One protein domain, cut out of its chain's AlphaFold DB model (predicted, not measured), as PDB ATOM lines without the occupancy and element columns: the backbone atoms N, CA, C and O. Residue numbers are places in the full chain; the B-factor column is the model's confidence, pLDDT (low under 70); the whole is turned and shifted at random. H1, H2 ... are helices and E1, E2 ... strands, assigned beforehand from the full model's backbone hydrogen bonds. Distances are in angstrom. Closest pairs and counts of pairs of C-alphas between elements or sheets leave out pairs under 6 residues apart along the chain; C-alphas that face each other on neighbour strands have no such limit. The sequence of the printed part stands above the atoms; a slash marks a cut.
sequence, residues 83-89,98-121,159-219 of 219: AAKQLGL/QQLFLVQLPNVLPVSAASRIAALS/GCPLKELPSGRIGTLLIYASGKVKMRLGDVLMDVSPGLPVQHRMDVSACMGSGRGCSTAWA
ATOM      1  N   ALA A  83     138.285 116.385 169.037       86.31
ATOM      2  CA  ALA A  83     139.722 116.614 169.076       86.31
ATOM      3  C   ALA A  83     140.069 117.621 170.175       86.31
ATOM      4  O   ALA A  83     141.066 117.444 170.867       86.31
ATOM      5  N   ALA A  84     139.215 118.627 170.382       86.50
ATOM      6  CA  ALA A  84     139.348 119.590 171.465       86.50
ATOM      7  C   ALA A  84     139.414 118.885 172.824       86.50
ATOM      8  O   ALA A  84     140.354 119.113 173.581       86.50
ATOM      9  N   LYS A  85     138.496 117.953 173.093       86.69
ATOM     10  CA  LYS A  85     138.505 117.175 174.333       86.69
ATOM     11  C   LYS A  85     139.717 116.259 174.472       86.69
ATOM     12  O   LYS A  85     140.298 116.174 175.548       86.69
ATOM     13  N   GLN A  86     140.136 115.584 173.401       86.50
ATOM     14  CA  GLN A  86     141.333 114.729 173.447       86.50
ATOM     15  C   GLN A  86     142.625 115.527 173.664       86.50
ATOM     16  O   GLN A  86     143.586 114.998 174.219       86.50
ATOM     17  N   LEU A  87     142.637 116.794 173.250       84.75
ATOM     18  CA  LEU A  87     143.737 117.728 173.468       84.75
ATOM     19  C   LEU A  87     143.613 118.504 174.791       84.75
ATOM     20  O   LEU A  87     144.505 119.288 175.092       84.75
ATOM     21  N   GLY A  88     142.543 118.318 175.573       84.75
ATOM     22  CA  GLY A  88     142.303 119.086 176.802       84.75
ATOM     23  C   GLY A  88     142.014 120.575 176.562       84.75
ATOM     24  O   GLY A  88     142.246 121.398 177.437       84.75
ATOM     25  N   LEU A  89     141.535 120.932 175.367       85.31
ATOM     26  CA  LEU A  89     141.236 122.307 174.946       85.31
ATOM     27  C   LEU A  89     139.745 122.665 175.071       85.31
ATOM     28  O   LEU A  89     139.323 123.718 174.601       85.31
ATOM     29  N   GLN A  98     149.372 125.833 183.784       79.56
ATOM     30  CA  GLN A  98     150.137 125.979 182.549       79.56
ATOM     31  C   GLN A  98     150.474 124.597 181.985       79.56
ATOM     32  O   GLN A  98     151.313 123.887 182.532       79.56
ATOM     33  N   GLN A  99     149.844 124.226 180.872       80.81
ATOM     34  CA  GLN A  99     150.104 122.962 180.188       80.81
ATOM     35  C   GLN A  99     151.078 123.147 179.017       80.81
ATOM     36  O   GLN A  99     150.939 124.066 178.206       80.81
ATOM     37  N   LEU A 100     152.059 122.248 178.902       85.62
ATOM     38  CA  LEU A 100     152.936 122.173 177.734       85.62
ATOM     39  C   LEU A 100     152.378 121.182 176.709       85.62
ATOM     40  O   LEU A 100     152.049 120.043 177.037       85.62
ATOM     41  N   PHE A 101     152.360 121.597 175.443       86.94
ATOM     42  CA  PHE A 101     151.985 120.750 174.313       86.94
ATOM     43  C   PHE A 101     153.191 120.481 173.418       86.94
ATOM     44  O   PHE A 101     153.915 121.402 173.034       86.94
ATOM     45  N   LEU A 102     153.372 119.218 173.030       89.50
ATOM     46  CA  LEU A 102     154.298 118.851 171.966       89.50
ATOM     47  C   LEU A 102     153.536 118.807 170.642       89.50
ATOM     48  O   LEU A 102     152.708 117.927 170.425       89.50
ATOM     49  N   VAL A 103     153.830 119.756 169.754       91.19
ATOM     50  CA  VAL A 103     153.186 119.857 168.439       91.19
ATOM     51  C   VAL A 103     154.208 119.582 167.348       91.19
ATOM     52  O   VAL A 103     155.270 120.205 167.301       91.19
ATOM     53  N   GLN A 104     153.872 118.667 166.439       92.81
ATOM     54  CA  GLN A 104     154.657 118.435 165.236       92.81
ATOM     55  C   GLN A 104     154.149 119.334 164.111       92.81
ATOM     56  O   GLN A 104     153.005 119.228 163.676       92.81
ATOM     57  N   LEU A 105     155.026 120.204 163.621       91.94
ATOM     58  CA  LEU A 105     154.745 121.069 162.483       91.94
ATOM     59  C   LEU A 105     155.418 120.538 161.210       91.94
ATOM     60  O   LEU A 105     156.447 119.862 161.299       91.94
ATOM     61  N   PRO A 106     154.897 120.876 160.017       90.62
ATOM     62  CA  PRO A 106     155.631 120.676 158.775       90.62
ATOM     63  C   PRO A 106     157.011 121.346 158.833       90.62
ATOM     64  O   PRO A 106     157.150 122.464 159.328       90.62
ATOM     65  N   ASN A 107     158.029 120.692 158.264       87.88
ATOM     66  CA  ASN A 107     159.395 121.238 158.203       87.88
ATOM     67  C   ASN A 107     159.466 122.590 157.477       87.88
ATOM     68  O   ASN A 107     160.350 123.404 157.744       87.88
ATOM     69  N   VAL A 108     158.542 122.801 156.543       89.19
ATOM     70  CA  VAL A 108     158.371 124.036 155.792       89.19
ATOM     71  C   VAL A 108     156.928 124.473 155.984       89.19
ATOM     72  O   VAL A 108     156.004 123.803 155.525       89.19
ATOM     73  N   LEU A 109     156.736 125.581 156.692       89.06
ATOM     74  CA  LEU A 109     155.417 126.122 156.969       89.06
ATOM     75  C   LEU A 109     154.894 126.899 155.761       89.06
ATOM     76  O   LEU A 109     155.653 127.659 155.147       89.06
ATOM     77  N   PRO A 110     153.601 126.779 155.441       86.44
ATOM     78  CA  PRO A 110     152.989 127.520 154.350       86.44
ATOM     79  C   PRO A 110     152.677 128.960 154.795       86.44
ATOM     80  O   PRO A 110     151.523 129.333 154.961       86.44
ATOM     81  N   VAL A 111     153.714 129.763 155.048       83.50
ATOM     82  CA  VAL A 111     153.582 131.171 155.449       83.50
ATOM     83  C   VAL A 111     154.127 132.055 154.333       83.50
ATOM     84  O   VAL A 111     155.327 132.063 154.061       83.50
ATOM     85  N   SER A 112     153.252 132.821 153.686       78.69
ATOM     86  CA  SER A 112     153.661 133.766 152.642       78.69
ATOM     87  C   SER A 112     154.565 134.879 153.193       78.69
ATOM     88  O   SER A 112     154.505 135.245 154.372       78.69
ATOM     89  N   ALA A 113     155.400 135.466 152.329       71.06
ATOM     90  CA  ALA A 113     156.274 136.583 152.702       71.06
ATOM     91  C   ALA A 113     155.503 137.782 153.263       71.06
ATOM     92  O   ALA A 113     155.925 138.384 154.251       71.06
ATOM     93  N   ALA A 114     154.329 138.063 152.696       67.25
ATOM     94  CA  ALA A 114     153.423 139.090 153.189       67.25
ATOM     95  C   ALA A 114     152.957 138.804 154.626       67.25
ATOM     96  O   ALA A 114     152.966 139.701 155.471       67.25
ATOM     97  N   SER A 115     152.625 137.547 154.938       70.38
ATOM     98  CA  SER A 115     152.181 137.173 156.281       70.38
ATOM     99  C   SER A 115     153.306 137.240 157.322       70.38
ATOM    100  O   SER A 115     153.035 137.546 158.483       70.38
ATOM    101  N   ARG A 116     154.571 137.030 156.926       69.75
ATOM    102  CA  ARG A 116     155.737 137.238 157.810       69.75
ATOM    103  C   ARG A 116     155.911 138.709 158.189       69.75
ATOM    104  O   ARG A 116     156.161 139.026 159.348       69.75
ATOM    105  N   ILE A 117     155.747 139.605 157.216       66.69
ATOM    106  CA  ILE A 117     155.834 141.056 157.431       66.69
ATOM    107  C   ILE A 117     154.662 141.539 158.297       66.69
ATOM    108  O   ILE A 117     154.853 142.356 159.196       66.69
ATOM    109  N   ALA A 118     153.462 140.987 158.094       65.69
ATOM    110  CA  ALA A 118     152.300 141.302 158.922       65.69
ATOM    111  C   ALA A 118     152.490 140.884 160.393       65.69
ATOM    112  O   ALA A 118     152.151 141.658 161.288       65.69
ATOM    113  N   ALA A 119     153.089 139.714 160.654       63.00
ATOM    114  CA  ALA A 119     153.383 139.249 162.014       63.00
ATOM    115  C   ALA A 119     154.373 140.165 162.766       63.00
ATOM    116  O   ALA A 119     154.260 140.327 163.979       63.00
ATOM    117  N   LEU A 120     155.292 140.822 162.048       59.75
ATOM    118  CA  LEU A 120     156.211 141.824 162.605       59.75
ATOM    119  C   LEU A 120     155.526 143.170 162.908       59.75
ATOM    120  O   LEU A 120     156.009 143.929 163.742       59.75
ATOM    121  N   SER A 121     154.410 143.480 162.241       58.53
ATOM    122  CA  SER A 121     153.755 144.794 162.310       58.53
ATOM    123  C   SER A 121     152.758 144.956 163.470       58.53
ATOM    124  O   SER A 121     152.186 146.035 163.610       58.53
ATOM    125  N   GLY A 159     157.738 128.414 151.105       73.62
ATOM    126  CA  GLY A 159     157.396 128.189 152.506       73.62
ATOM    127  C   GLY A 159     158.581 128.450 153.445       73.62
ATOM    128  O   GLY A 159     159.733 128.568 153.020       73.62
ATOM    129  N   CYS A 160     158.294 128.565 154.738       83.44
ATOM    130  CA  CYS A 160     159.232 129.080 155.736       83.44
ATOM    131  C   CYS A 160     159.652 128.007 156.734       83.44
ATOM    132  O   CYS A 160     158.781 127.383 157.343       83.44
ATOM    133  N   PRO A 161     160.956 127.810 156.977       86.94
ATOM    134  CA  PRO A 161     161.391 126.998 158.100       86.94
ATOM    135  C   PRO A 161     161.105 127.727 159.422       86.94
ATOM    136  O   PRO A 161     161.145 128.955 159.494       86.94
ATOM    137  N   LEU A 162     160.901 126.965 160.499       85.62
ATOM    138  CA  LEU A 162     160.605 127.503 161.838       85.62
ATOM    139  C   LEU A 162     161.646 128.531 162.326       85.62
ATOM    140  O   LEU A 162     161.299 129.486 163.011       85.62
ATOM    141  N   LYS A 163     162.915 128.361 161.932       85.12
ATOM    142  CA  LYS A 163     164.042 129.239 162.303       85.12
ATOM    143  C   LYS A 163     163.970 130.643 161.691       85.12
ATOM    144  O   LYS A 163     164.626 131.545 162.195       85.12
ATOM    145  N   GLU A 164     163.228 130.810 160.601       85.38
ATOM    146  CA  GLU A 164     163.095 132.080 159.873       85.38
ATOM    147  C   GLU A 164     161.781 132.803 160.202       85.38
ATOM    148  O   GLU A 164     161.483 133.852 159.625       85.38
ATOM    149  N   LEU A 165     160.972 132.251 161.111       84.69
ATOM    150  CA  LEU A 165     159.747 132.907 161.539       84.69
ATOM    151  C   LEU A 165     160.053 134.100 162.447       84.69
ATOM    152  O   LEU A 165     160.935 134.019 163.306       84.69
ATOM    153  N   PRO A 166     159.299 135.200 162.297       83.50
ATOM    154  CA  PRO A 166     159.409 136.317 163.213       83.50
ATOM    155  C   PRO A 166     158.968 135.896 164.617       83.50
ATOM    156  O   PRO A 166     158.030 135.115 164.788       83.50
ATOM    157  N   SER A 167     159.625 136.452 165.635       83.38
ATOM    158  CA  SER A 167     159.156 136.330 167.013       83.38
ATOM    159  C   SER A 167     157.786 136.995 167.151       83.38
ATOM    160  O   SER A 167     157.625 138.145 166.741       83.38
ATOM    161  N   GLY A 168     156.822 136.306 167.755       87.25
ATOM    162  CA  GLY A 168     155.481 136.841 167.992       87.25
ATOM    163  C   GLY A 168     154.383 135.852 167.612       87.25
ATOM    164  O   GLY A 168     154.595 134.639 167.589       87.25
ATOM    165  N   ARG A 169     153.186 136.375 167.327       84.38
ATOM    166  CA  ARG A 169     152.034 135.561 166.919       84.38
ATOM    167  C   ARG A 169     152.246 135.050 165.493       84.38
ATOM    168  O   ARG A 169     152.170 135.813 164.536       84.38
ATOM    169  N   ILE A 170     152.483 133.748 165.367       86.81
ATOM    170  CA  ILE A 170     152.682 133.063 164.079       86.81
ATOM    171  C   ILE A 170     151.345 132.628 163.460       86.81
ATOM    172  O   ILE A 170     151.213 132.517 162.242       86.81
ATOM    173  N   GLY A 171     150.331 132.392 164.291       89.50
ATOM    174  CA  GLY A 171     149.045 131.883 163.844       89.50
ATOM    175  C   GLY A 171     147.979 131.927 164.927       89.50
ATOM    176  O   GLY A 171     148.130 132.589 165.956       89.50
ATOM    177  N   THR A 172     146.882 131.229 164.662       92.62
ATOM    178  CA  THR A 172     145.746 131.090 165.578       92.62
ATOM    179  C   THR A 172     145.316 129.638 165.606       92.62
ATOM    180  O   THR A 172     145.182 129.029 164.546       92.62
ATOM    181  N   LEU A 173     145.076 129.097 166.794       93.19
ATOM    182  CA  LEU A 173     144.414 127.810 166.963       93.19
ATOM    183  C   LEU A 173     142.909 128.067 167.118       93.19
ATOM    184  O   LEU A 173     142.500 128.854 167.965       93.19
ATOM    185  N   LEU A 174     142.102 127.468 166.251       92.94
ATOM    186  CA  LEU A 174     140.654 127.612 166.187       92.94
ATOM    187  C   LEU A 174     140.011 126.323 166.689       92.94
ATOM    188  O   LEU A 174     140.280 125.248 166.157       92.94
ATOM    189  N   ILE A 175     139.118 126.459 167.664       92.38
ATOM    190  CA  ILE A 175     138.301 125.370 168.194       92.38
ATOM    191  C   ILE A 175     136.873 125.614 167.714       92.38
ATOM    192  O   ILE A 175     136.282 126.659 167.991       92.38
ATOM    193  N   TYR A 176     136.335 124.684 166.937       90.50
ATOM    194  CA  TYR A 176     134.968 124.765 166.433       90.50
ATOM    195  C   TYR A 176     133.993 124.181 167.455       90.50
ATOM    196  O   TYR A 176     134.342 123.285 168.216       90.50
ATOM    197  N   ALA A 177     132.732 124.621 167.412       86.44
ATOM    198  CA  ALA A 177     131.673 124.082 168.272       86.44
ATOM    199  C   ALA A 177     131.456 122.564 168.099       86.44
ATOM    200  O   ALA A 177     130.900 121.920 168.981       86.44
ATOM    201  N   SER A 178     131.898 121.987 166.976       85.75
ATOM    202  CA  SER A 178     131.890 120.542 166.732       85.75
ATOM    203  C   SER A 178     133.004 119.771 167.453       85.75
ATOM    204  O   SER A 178     133.060 118.554 167.326       85.75
ATOM    205  N   GLY A 179     133.918 120.449 168.154       85.75
ATOM    206  CA  GLY A 179     135.108 119.839 168.756       85.75
ATOM    207  C   GLY A 179     136.283 119.678 167.784       85.75
ATOM    208  O   GLY A 179     137.367 119.265 168.195       85.75
ATOM    209  N   LYS A 180     136.118 120.043 166.502       89.50
ATOM    210  CA  LYS A 180     137.225 120.082 165.531       89.50
ATOM    211  C   LYS A 180     138.203 121.199 165.883       89.50
ATOM    212  O   LYS A 180     137.788 122.313 166.207       89.50
ATOM    213  N   VAL A 181     139.496 120.923 165.741       92.19
ATOM    214  CA  VAL A 181     140.563 121.897 165.985       92.19
ATOM    215  C   VAL A 181     141.318 122.141 164.686       92.19
ATOM    216  O   VAL A 181     141.740 121.205 164.014       92.19
ATOM    217  N   LYS A 182     141.490 123.409 164.313       93.94
ATOM    218  CA  LYS A 182     142.277 123.805 163.139       93.94
ATOM    219  C   LYS A 182     143.253 124.902 163.497       93.94
ATOM    220  O   LYS A 182     142.964 125.747 164.331       93.94
ATOM    221  N   MET A 183     144.390 124.946 162.825       93.75
ATOM    222  CA  MET A 183     145.398 125.972 163.032       93.75
ATOM    223  C   MET A 183     145.539 126.827 161.777       93.75
ATOM    224  O   MET A 183     145.866 126.328 160.702       93.75
ATOM    225  N   ARG A 184     145.293 128.131 161.908       92.12
ATOM    226  CA  ARG A 184     145.493 129.113 160.842       92.12
ATOM    227  C   ARG A 184     146.893 129.706 160.946       92.12
ATOM    228  O   ARG A 184     147.178 130.422 161.907       92.12
ATOM    229  N   LEU A 185     147.734 129.450 159.949       88.94
ATOM    230  CA  LEU A 185     149.037 130.094 159.766       88.94
ATOM    231  C   LEU A 185     148.955 130.988 158.531       88.94
ATOM    232  O   LEU A 185     148.862 130.497 157.411       88.94
ATOM    233  N   GLY A 186     148.949 132.305 158.745       84.44
ATOM    234  CA  GLY A 186     148.727 133.280 157.679       84.44
ATOM    235  C   GLY A 186     147.394 133.069 156.953       84.44
ATOM    236  O   GLY A 186     146.311 133.253 157.521       84.44
ATOM    237  N   ASP A 187     147.485 132.696 155.684       83.50
ATOM    238  CA  ASP A 187     146.379 132.429 154.768       83.50
ATOM    239  C   ASP A 187     145.966 130.949 154.701       83.50
ATOM    240  O   ASP A 187     144.891 130.642 154.186       83.50
ATOM    241  N   VAL A 188     146.751 130.038 155.284       89.25
ATOM    242  CA  VAL A 188     146.493 128.594 155.225       89.25
ATOM    243  C   VAL A 188     145.863 128.082 156.518       89.25
ATOM    244  O   VAL A 188     146.277 128.431 157.626       89.25
ATOM    245  N   LEU A 189     144.851 127.224 156.369       91.94
ATOM    246  CA  LEU A 189     144.171 126.540 157.463       91.94
ATOM    247  C   LEU A 189     144.562 125.061 157.460       91.94
ATOM    248  O   LEU A 189     144.281 124.346 156.500       91.94
ATOM    249  N   MET A 190     145.205 124.615 158.533       92.31
ATOM    250  CA  MET A 190     145.653 123.237 158.713       92.31
ATOM    251  C   MET A 190     144.766 122.519 159.722       92.31
ATOM    252  O   MET A 190     144.327 123.120 160.704       92.31
ATOM    253  N   ASP A 191     144.511 121.240 159.480       93.06
ATOM    254  CA  ASP A 191     143.826 120.386 160.444       93.06
ATOM    255  C   ASP A 191     144.772 120.012 161.592       93.06
ATOM    256  O   ASP A 191     145.973 119.832 161.372       93.06
ATOM    257  N   VAL A 192     144.246 119.940 162.816       92.75
ATOM    258  CA  VAL A 192     145.010 119.539 164.001       92.75
ATOM    259  C   VAL A 192     144.388 118.280 164.568       92.75
ATOM    260  O   VAL A 192     143.263 118.296 165.064       92.75
ATOM    261  N   SER A 193     145.154 117.197 164.531       90.38
ATOM    262  CA  SER A 193     144.766 115.920 165.104       90.38
ATOM    263  C   SER A 193     145.547 115.633 166.391       90.38
ATOM    264  O   SER A 193     146.704 116.047 166.530       90.38
ATOM    265  N   PRO A 194     144.933 114.920 167.349       89.69
ATOM    266  CA  PRO A 194     145.663 114.379 168.480       89.69
ATOM    267  C   PRO A 194     146.719 113.391 167.978       89.69
ATOM    268  O   PRO A 194     146.464 112.556 167.106       89.69
ATOM    269  N   GLY A 195     147.929 113.521 168.518       87.00
ATOM    270  CA  GLY A 195     149.024 112.608 168.222       87.00
ATOM    271  C   GLY A 195     148.824 111.230 168.857       87.00
ATOM    272  O   GLY A 195     147.773 110.898 169.406       87.00
ATOM    273  N   LEU A 196     149.877 110.417 168.818       84.06
ATOM    274  CA  LEU A 196     149.877 109.138 169.524       84.06
ATOM    275  C   LEU A 196     149.816 109.362 171.045       84.06
ATOM    276  O   LEU A 196     150.538 110.224 171.556       84.06
ATOM    277  N   PRO A 197     149.016 108.571 171.785       81.25
ATOM    278  CA  PRO A 197     148.958 108.676 173.234       81.25
ATOM    279  C   PRO A 197     150.318 108.308 173.824       81.25
ATOM    280  O   PRO A 197     150.837 107.205 173.625       81.25
ATOM    281  N   VAL A 198     150.904 109.240 174.568       78.50
ATOM    282  CA  VAL A 198     152.195 109.024 175.212       78.50
ATOM    283  C   VAL A 198     151.959 108.280 176.525       78.50
ATOM    284  O   VAL A 198     151.391 108.816 177.466       78.50
ATOM    285  N   GLN A 199     152.386 107.017 176.589       83.12
ATOM    286  CA  GLN A 199     152.232 106.162 177.781       83.12
ATOM    287  C   GLN A 199     153.316 106.385 178.849       83.12
ATOM    288  O   GLN A 199     153.327 105.716 179.880       83.12
ATOM    289  N   HIS A 200     154.256 107.290 178.583       83.88
ATOM    290  CA  HIS A 200     155.450 107.508 179.388       83.88
ATOM    291  C   HIS A 200     155.551 108.983 179.772       83.88
ATOM    292  O   HIS A 200     155.147 109.860 179.010       83.88
ATOM    293  N   ARG A 201     156.119 109.261 180.945       83.75
ATOM    294  CA  ARG A 201     156.399 110.630 181.379       83.75
ATOM    295  C   ARG A 201     157.407 111.280 180.424       83.75
ATOM    296  O   ARG A 201     158.438 110.677 180.130       83.75
ATOM    297  N   MET A 202     157.109 112.493 179.962       85.25
ATOM    298  CA  MET A 202     158.034 113.317 179.181       85.25
ATOM    299  C   MET A 202     158.374 114.571 179.975       85.25
ATOM    300  O   MET A 202     157.474 115.280 180.407       85.25
ATOM    301  N   ASP A 203     159.666 114.837 180.150       85.19
ATOM    302  CA  ASP A 203     160.163 116.039 180.816       85.19
ATOM    303  C   ASP A 203     160.843 116.954 179.781       85.19
ATOM    304  O   ASP A 203     161.497 116.478 178.846       85.19
ATOM    305  N   VAL A 204     160.714 118.273 179.948       84.50
ATOM    306  CA  VAL A 204     161.373 119.271 179.089       84.50
ATOM    307  C   VAL A 204     162.545 119.885 179.851       84.50
ATOM    308  O   VAL A 204     162.396 120.401 180.957       84.50
ATOM    309  N   SER A 205     163.736 119.826 179.257       83.94
ATOM    310  CA  SER A 205     164.964 120.384 179.837       83.94
ATOM    311  C   SER A 205     165.574 121.417 178.899       83.94
ATOM    312  O   SER A 205     165.647 121.195 177.689       83.94
ATOM    313  N   ALA A 206     166.039 122.532 179.456       82.69
ATOM    314  CA  ALA A 206     166.777 123.547 178.721       82.69
ATOM    315  C   ALA A 206     168.271 123.445 179.057       82.69
ATOM    316  O   ALA A 206     168.679 123.616 180.206       82.69
ATOM    317  N   CYS A 207     169.096 123.191 178.037       78.06
ATOM    318  CA  CYS A 207     170.552 123.128 178.160       78.06
ATOM    319  C   CYS A 207     171.187 124.247 177.333       78.06
ATOM    320  O   CYS A 207     171.040 124.280 176.110       78.06
ATOM    321  N   MET A 208     171.931 125.146 177.977       75.12
ATOM    322  CA  MET A 208     172.683 126.204 177.297       75.12
ATOM    323  C   MET A 208     174.167 125.827 177.221       75.12
ATOM    324  O   MET A 208     174.820 125.630 178.238       75.12
ATOM    325  N   GLY A 209     174.723 125.736 176.010       69.31
ATOM    326  CA  GLY A 209     176.062 125.167 175.777       69.31
ATOM    327  C   GLY A 209     177.256 125.965 176.323       69.31
ATOM    328  O   GLY A 209     178.368 125.448 176.334       69.31
ATOM    329  N   SER A 210     177.060 127.208 176.775       73.81
ATOM    330  CA  SER A 210     178.136 128.084 177.265       73.81
ATOM    331  C   SER A 210     178.201 128.215 178.793       73.81
ATOM    332  O   SER A 210     179.040 128.958 179.298       73.81
ATOM    333  N   GLY A 211     177.341 127.515 179.540       58.22
ATOM    334  CA  GLY A 211     177.305 127.555 181.003       58.22
ATOM    335  C   GLY A 211     176.850 126.221 181.592       58.22
ATOM    336  O   GLY A 211     175.998 125.543 181.034       58.22
ATOM    337  N   ARG A 212     177.417 125.832 182.739       62.91
ATOM    338  CA  ARG A 212     177.079 124.597 183.475       62.91
ATOM    339  C   ARG A 212     175.727 124.695 184.208       62.91
ATOM    340  O   ARG A 212     175.644 124.368 185.383       62.91
ATOM    341  N   GLY A 213     174.689 125.197 183.544       59.09
ATOM    342  CA  GLY A 213     173.344 125.318 184.101       59.09
ATOM    343  C   GLY A 213     172.347 124.588 183.214       59.09
ATOM    344  O   GLY A 213     172.068 125.043 182.107       59.09
ATOM    345  N   CYS A 214     171.839 123.455 183.691       56.50
ATOM    346  CA  CYS A 214     170.664 122.802 183.122       56.50
ATOM    347  C   CYS A 214     169.480 123.138 184.029       56.50
ATOM    348  O   CYS A 214     169.571 122.936 185.240       56.50
ATOM    349  N   SER A 215     168.397 123.666 183.464       64.88
ATOM    350  CA  SER A 215     167.133 123.841 184.178       64.88
ATOM    351  C   SER A 215     166.105 122.855 183.629       64.88
ATOM    352  O   SER A 215     165.903 122.735 182.419       64.88
ATOM    353  N   THR A 216     165.469 122.119 184.536       58.31
ATOM    354  CA  THR A 216     164.374 121.195 184.231       58.31
ATOM    355  C   THR A 216     163.057 121.868 184.589       58.31
ATOM    356  O   THR A 216     162.911 122.345 185.714       58.31
ATOM    357  N   ALA A 217     162.106 121.900 183.658       52.97
ATOM    358  CA  ALA A 217     160.731 122.285 183.952       52.97
ATOM    359  C   ALA A 217     159.878 121.012 184.023       52.97
ATOM    360  O   ALA A 217     159.948 120.167 183.129       52.97
ATOM    361  N   TRP A 218     159.109 120.863 185.101       33.72
ATOM    362  CA  TRP A 218     158.149 119.770 185.262       33.72
ATOM    363  C   TRP A 218     156.802 120.208 184.677       33.72
ATOM    364  O   TRP A 218     156.365 121.325 184.953       33.72
ATOM    365  N   ALA A 219     156.196 119.348 183.858       45.44
ATOM    366  CA  ALA A 219     154.861 119.515 183.284       45.44
ATOM    367  C   ALA A 219     153.912 118.459 183.861       45.44
ATOM    368  O   ALA A 219     154.405 117.347 184.176       45.44
TER     369      ALA A 219
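AT A GLANCE: This is residues 83 to 89, 98 to 121 and 159 to 219 of the 219 residues of a protein of Chlamydomonas euryale (UniProt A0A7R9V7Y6). With little regular structure, this model is a three-strand sheet, E1 to E3, and a separate hairpin, E4 and E5, whose tip, residues 208 to 213, sticks out. Of 92 printed residues only 35 are in named elements, H1 H2 E1 E2 E3 E4 E5, a mixed class. It is loose, radius of gyration of the C-alphas 16.2 A, spanning 42 by 34 by 22 A.

HOW THE PARTS SIT: Start at H1, residues 83 to 86, which only grazes the meander, each strand antiparallel to the one before, of E1, 171 to 175, E2, 181 to 185, and E3, 188 to 192; C-alphas 84 and 181 are closest, 6.1 A. Find N 174 and O 182 at 2.7 A, N 183 and O 190 at 2.8 A. H2, residues 113 to 120, has every O i to N i+4 pair within hydrogen-bond range; H1 is too short for one. In the hairpin E4, 204 to 207, and E5, 214 to 217, apart from E1, E2 and E3, find N 206 and O 215 at 3.0 A.

IN THESE COORDINATES: H1 begins at C-alpha 83 (139.722, 116.614, 169.076); H2 is 11.2 A long, E1 13.3 A. E5 ends at C-alpha 217 (160.731, 122.285, 183.952).

THE WHOLE: Cuts leave C-alphas 89 and 98 12.3 A apart, 121 and 159 19.6 A. The link E3 to E4 is long. Residues 114, 116 to 121, 209 and 211 to 219 have pLDDT under 70.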